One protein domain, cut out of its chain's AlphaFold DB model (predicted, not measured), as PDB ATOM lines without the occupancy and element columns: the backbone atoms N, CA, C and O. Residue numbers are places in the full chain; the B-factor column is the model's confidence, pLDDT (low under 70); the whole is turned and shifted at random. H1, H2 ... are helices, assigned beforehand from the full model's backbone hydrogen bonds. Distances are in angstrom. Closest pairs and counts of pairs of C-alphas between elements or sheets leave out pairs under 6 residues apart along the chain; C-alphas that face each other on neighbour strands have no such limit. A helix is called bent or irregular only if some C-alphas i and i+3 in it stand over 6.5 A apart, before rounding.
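This is residues 47 to 66 and 73 to 96 of the 112 residues of an uncharacterized protein of Hypholoma sublateritium (strain FD-334 SS-4) (UniProt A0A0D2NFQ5). Two helices of 20 residues make an open V or L: the first part of H2, residues 75 to 83, packs on residues 55 to 59 in the middle of H1, and residues 47 to 54 and 88 to 96 stick out as free arms. The printed part has 44 residues, H1 then H2, no named strand, and is all helix. It is only just loose, close to compact, with a radius of gyration of the C-alphas of 11.4 A and spans of 33 by 24 by 16 A.

H1, residues 47 to 66, has a kink of 26 degrees near residue 54. With residues 55 to 59 alone it touches residues 75 to 83 of H2, residues 75 to 94; the closest C-alphas, of Ala 59 and Val 78, are 6.0 A apart. They run opposite ways at a steep tilt of 68 degrees, only just short of about perpendicular. H2 is only just irregular: C-alphas 81 and 84 are 6.8 A apart. Of the O i to N i+4 pairs, 15 of 16 in H1 and 14 of 16 in H2 are within hydrogen-bond range.

H1 spans 27.9 A from C-alpha 47 at (104.529, 96.783, 116.189). H2 spans 26.1 A, to C-alpha 94 at (103.132, 80.401, 105.726).

The farthest C-alphas, of Ser 64 and Pro 96, are 33.2 A apart. The link across the cut lacks residues 67 to 72; C-alphas 66 and 73 are 9.4 A apart. No printed residue is under 70 in pLDDT.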
ATOM      1  N   TRP A  47     105.206  97.480 117.281       96.88
ATOM      2  CA  TRP A  47     104.529  96.783 116.189       96.88
ATOM      3  C   TRP A  47     103.021  97.051 116.172       96.88
ATOM      4  O   TRP A  47     102.451  97.310 115.108       96.88
ATOM      5  N   ARG A  48     102.367  97.056 117.340       95.69
ATOM      6  CA  ARG A  48     100.942  97.386 117.450       95.69
ATOM      7  C   ARG A  48     100.666  98.834 117.056       95.69
ATOM      8  O   ARG A  48      99.747  99.077 116.279       95.69
ATOM      9  N   ALA A  49     101.477  99.785 117.519       96.31
ATOM     10  CA  ALA A  49     101.351 101.191 117.140       96.31
ATOM     11  C   ALA A  49     101.515 101.393 115.624       96.31
ATOM     12  O   ALA A  49     100.687 102.051 114.992       96.31
ATOM     13  N   MET A  50     102.525 100.756 115.026       97.38
ATOM     14  CA  MET A  50     102.741 100.775 113.578       97.38
ATOM     15  C   MET A  50     101.575 100.139 112.822       97.38
ATOM     16  O   MET A  50     101.139 100.677 111.811       97.38
ATOM     17  N   THR A  51     101.016  99.040 113.335       96.50
ATOM     18  CA  THR A  51      99.856  98.384 112.723       96.50
ATOM     19  C   THR A  51      98.672  99.342 112.616       96.50
ATOM     20  O   THR A  51      98.087  99.434 111.545       96.50
ATOM     21  N   VAL A  52      98.345 100.102 113.668       96.12
ATOM     22  CA  VAL A  52      97.248 101.091 113.619       96.12
ATOM     23  C   VAL A  52      97.438 102.081 112.464       96.12
ATOM     24  O   VAL A  52      96.513 102.295 111.686       96.12
ATOM     25  N   ILE A  53      98.645 102.635 112.327       96.12
ATOM     26  CA  ILE A  53      98.977 103.625 111.291       96.12
ATOM     27  C   ILE A  53      98.893 103.007 109.891       96.12
ATOM     28  O   ILE A  53      98.344 103.610 108.966       96.12
ATOM     29  N   GLU A  54      99.430 101.801 109.719       97.44
ATOM     30  CA  GLU A  54      99.450 101.135 108.418       97.44
ATOM     31  C   GLU A  54      98.054 100.681 107.967       97.44
ATOM     32  O   GLU A  54      97.782 100.666 106.770       97.44
ATOM     33  N   LEU A  55      97.127 100.389 108.886       96.44
ATOM     34  CA  LEU A  55      95.737 100.084 108.525       96.44
ATOM     35  C   LEU A  55      95.038 101.274 107.851       96.44
ATOM     36  O   LEU A  55      94.343 101.083 106.849       96.44
ATOM     37  N   ASP A  56      95.252 102.493 108.353       96.31
ATOM     38  CA  ASP A  56      94.707 103.706 107.735       96.31
ATOM     39  C   ASP A  56      95.331 103.939 106.349       96.31
ATOM     40  O   ASP A  56      94.617 104.167 105.369       96.31
ATOM     41  N   ARG A  57      96.656 103.771 106.232       97.25
ATOM     42  CA  ARG A  57      97.378 103.894 104.954       97.25
ATOM     43  C   ARG A  57      96.917 102.874 103.919       97.25
ATOM     44  O   ARG A  57      96.713 103.231 102.761       97.25
ATOM     45  N   ILE A  58      96.722 101.619 104.319       96.81
ATOM     46  CA  ILE A  58      96.199 100.564 103.441       96.81
ATOM     47  C   ILE A  58      94.802 100.933 102.944       96.81
ATOM     48  O   ILE A  58      94.527 100.805 101.750       96.81
ATOM     49  N   ALA A  59      93.923 101.415 103.829       97.31
ATOM     50  CA  ALA A  59      92.580 101.822 103.436       97.31
ATOM     51  C   ALA A  59      92.601 102.967 102.415       97.31
ATOM     52  O   ALA A  59      91.880 102.905 101.417       97.31
ATOM     53  N   ASP A  60      93.452 103.969 102.619       97.81
ATOM     54  CA  ASP A  60      93.594 105.096 101.694       97.81
ATOM     55  C   ASP A  60      94.201 104.684 100.350       97.81
ATOM     56  O   ASP A  60      93.722 105.118  99.299       97.81
ATOM     57  N   LEU A  61      95.185 103.781 100.349       98.06
ATOM     58  CA  LEU A  61      95.755 103.236  99.118       98.06
ATOM     59  C   LEU A  61      94.726 102.423  98.324       98.06
ATOM     60  O   LEU A  61      94.604 102.616  97.117       98.06
ATOM     61  N   ILE A  62      93.945 101.558  98.979       97.44
ATOM     62  CA  ILE A  62      92.885 100.779  98.314       97.44
ATOM     63  C   ILE A  62      91.835 101.714  97.709       97.44
ATOM     64  O   ILE A  62      91.451 101.553  96.552       97.44
ATOM     65  N   ARG A  63      91.394 102.723  98.464       98.25
ATOM     66  CA  ARG A  63      90.457 103.748  97.982       98.25
ATOM     67  C   ARG A  63      90.994 104.483  96.763       98.25
ATOM     68  O   ARG A  63      90.277 104.612  95.775       98.25
ATOM     69  N   SER A  64      92.252 104.915  96.821       98.50
ATOM     70  CA  SER A  64      92.917 105.604  95.717       98.50
ATOM     71  C   SER A  64      92.973 104.733  94.460       98.50
ATOM     72  O   SER A  64      92.623 105.214  93.386       98.50
ATOM     73  N   GLN A  65      93.322 103.451  94.594       98.25
ATOM     74  CA  GLN A  65      93.383 102.508  93.471       98.25
ATOM     75  C   GLN A  65      92.008 102.196  92.867       98.25
ATOM     76  O   GLN A  65      91.902 101.946  91.670       98.25
ATOM     77  N   LEU A  66      90.948 102.215  93.679       97.94
ATOM     78  CA  LEU A  66      89.582 101.920  93.238       97.94
ATOM     79  C   LEU A  66      88.770 103.167  92.854       97.94
ATOM     80  O   LEU A  66      87.637 103.032  92.399       97.94
ATOM     81  N   LEU A  73      83.861 103.214 100.682       97.81
ATOM     82  CA  LEU A  73      84.607 102.087 101.233       97.81
ATOM     83  C   LEU A  73      85.158 102.458 102.611       97.81
ATOM     84  O   LEU A  73      86.226 103.064 102.757       97.81
ATOM     85  N   THR A  74      84.403 102.101 103.643       97.19
ATOM     86  CA  THR A  74      84.733 102.428 105.032       97.19
ATOM     87  C   THR A  74      85.951 101.646 105.522       97.19
ATOM     88  O   THR A  74      86.282 100.585 104.990       97.19
ATOM     89  N   LEU A  75      86.616 102.147 106.569       95.69
ATOM     90  CA  LEU A  75      87.741 101.430 107.180       95.69
ATOM     91  C   LEU A  75      87.314 100.029 107.648       95.69
ATOM     92  O   LEU A  75      88.018  99.070 107.373       95.69
ATOM     93  N   ALA A  76      86.132  99.885 108.256       95.06
ATOM     94  CA  ALA A  76      85.609  98.587 108.693       95.06
ATOM     95  C   ALA A  76      85.552  97.556 107.554       95.06
ATOM     96  O   ALA A  76      85.989  96.422 107.721       95.06
ATOM     97  N   GLN A  77      85.072  97.960 106.374       95.81
ATOM     98  CA  GLN A  77      85.001  97.075 105.208       95.81
ATOM     99  C   GLN A  77      86.390  96.670 104.706       95.81
ATOM    100  O   GLN A  77      86.582  95.517 104.320       95.81
ATOM    101  N   VAL A  78      87.362  97.586 104.740       96.00
ATOM    102  CA  VAL A  78      88.760  97.267 104.416       96.00
ATOM    103  C   VAL A  78      89.342  96.289 105.435       96.00
ATOM    104  O   VAL A  78      89.975  95.316 105.037       96.00
ATOM    105  N   LEU A  79      89.106  96.499 106.731       94.06
ATOM    106  CA  LEU A  79      89.610  95.608 107.776       94.06
ATOM    107  C   LEU A  79      89.064  94.188 107.602       94.06
ATOM    108  O   LEU A  79      89.841  93.242 107.530       94.06
ATOM    109  N   GLU A  80      87.748  94.036 107.457       92.88
ATOM    110  CA  GLU A  80      87.105  92.729 107.277       92.88
ATOM    111  C   GLU A  80      87.518  92.042 105.968       92.88
ATOM    112  O   GLU A  80      87.863  90.856 105.948       92.88
ATOM    113  N   GLY A  81      87.476  92.787 104.859       91.75
ATOM    114  CA  GLY A  81      87.647  92.248 103.512       91.75
ATOM    115  C   GLY A  81      89.100  92.080 103.073       91.75
ATOM    116  O   GLY A  81      89.383  91.192 102.269       91.75
ATOM    117  N   ALA A  82      90.014  92.898 103.600       91.50
ATOM    118  CA  ALA A  82      91.424  92.890 103.240       91.50
ATOM    119  C   ALA A  82      92.294  92.416 104.405       91.50
ATOM    120  O   ALA A  82      92.733  91.268 104.396       91.50
ATOM    121  N   THR A  83      92.562  93.255 105.406       94.38
ATOM    122  CA  THR A  83      93.681  92.986 106.324       94.38
ATOM    123  C   THR A  83      93.413  91.813 107.260       94.38
ATOM    124  O   THR A  83      94.292  90.979 107.468       94.38
ATOM    125  N   TRP A  84      92.185  91.672 107.759       92.69
ATOM    126  CA  TRP A  84      91.829  90.598 108.679       92.69
ATOM    127  C   TRP A  84      91.725  89.249 107.964       92.69
ATOM    128  O   TRP A  84      92.368  88.274 108.365       92.69
ATOM    129  N   LYS A  85      90.938  89.177 106.881       94.12
ATOM    130  CA  LYS A  85      90.820  87.954 106.075       94.12
ATOM    131  C   LYS A  85      92.162  87.581 105.449       94.12
ATOM    132  O   LYS A  85      92.611  86.454 105.633       94.12
ATOM    133  N   GLY A  86      92.821  88.529 104.788       94.69
ATOM    134  CA  GLY A  86      94.132  88.339 104.173       94.69
ATOM    135  C   GLY A  86      95.188  87.898 105.181       94.69
ATOM    136  O   GLY A  86      95.947  86.979 104.887       94.69
ATOM    137  N   GLY A  87      95.180  88.468 106.392       95.38
ATOM    138  CA  GLY A  87      96.074  88.076 107.481       95.38
ATOM    139  C   GLY A  87      95.916  86.609 107.879       95.38
ATOM    140  O   GLY A  87      96.908  85.908 108.052       95.38
ATOM    141  N   ARG A  88      94.677  86.100 107.954       95.12
ATOM    142  CA  ARG A  88      94.427  84.671 108.230       95.12
ATOM    143  C   ARG A  88      94.866  83.768 107.086       95.12
ATOM    144  O   ARG A  88      95.446  82.715 107.340       95.12
ATOM    145  N   GLU A  89      94.565  84.153 105.849       96.19
ATOM    146  CA  GLU A  89      94.922  83.353 104.675       96.19
ATOM    147  C   GLU A  89      96.446  83.248 104.532       96.19
ATOM    148  O   GLU A  89      96.976  82.143 104.426       96.19
ATOM    149  N   ILE A  90      97.179  84.367 104.626       97.12
ATOM    150  CA  ILE A  90      98.643  84.334 104.527       97.12
ATOM    151  C   ILE A  90      99.275  83.582 105.699       97.12
ATOM    152  O   ILE A  90     100.235  82.838 105.497       97.12
ATOM    153  N   ALA A  91      98.713  83.716 106.904       96.44
ATOM    154  CA  ALA A  91      99.200  83.002 108.072       96.44
ATOM    155  C   ALA A  91      99.074  81.486 107.897       96.44
ATOM    156  O   ALA A  91     100.029  80.767 108.175       96.44
ATOM    157  N   LYS A  92      97.948  80.998 107.356       96.88
ATOM    158  CA  LYS A  92      97.770  79.579 107.012       96.88
ATOM    159  C   LYS A  92      98.709  79.114 105.903       96.88
ATOM    160  O   LYS A  92      99.215  78.004 105.977       96.88
ATOM    161  N   ILE A  93      98.960  79.943 104.890       97.62
ATOM    162  CA  ILE A  93      99.894  79.596 103.808       97.62
ATOM    163  C   ILE A  93     101.320  79.446 104.353       97.62
ATOM    164  O   ILE A  93     102.019  78.499 104.007       97.62
ATOM    165  N   LYS A  94     101.758  80.376 105.205       96.31
ATOM    166  CA  LYS A  94     103.132  80.401 105.726       96.31
ATOM    167  C   LYS A  94     103.368  79.475 106.911       96.31
ATOM    168  O   LYS A  94     104.493  79.031 107.116       96.31
ATOM    169  N   ARG A  95     102.335  79.225 107.710       95.81
ATOM    170  CA  ARG A  95     102.367  78.380 108.908       95.81
ATOM    171  C   ARG A  95     101.165  77.436 108.869       95.81
ATOM    172  O   ARG A  95     100.223  77.644 109.630       95.81
ATOM    173  N   PRO A  96     101.164  76.418 107.991       95.38
ATOM    174  CA  PRO A  96     100.010  75.533 107.797       95.38
ATOM    175  C   PRO A  96      99.587  74.795 109.069       95.38
ATOM    176  O   PRO A  96      98.396  74.573 109.269       95.38
TER     177      PRO A  96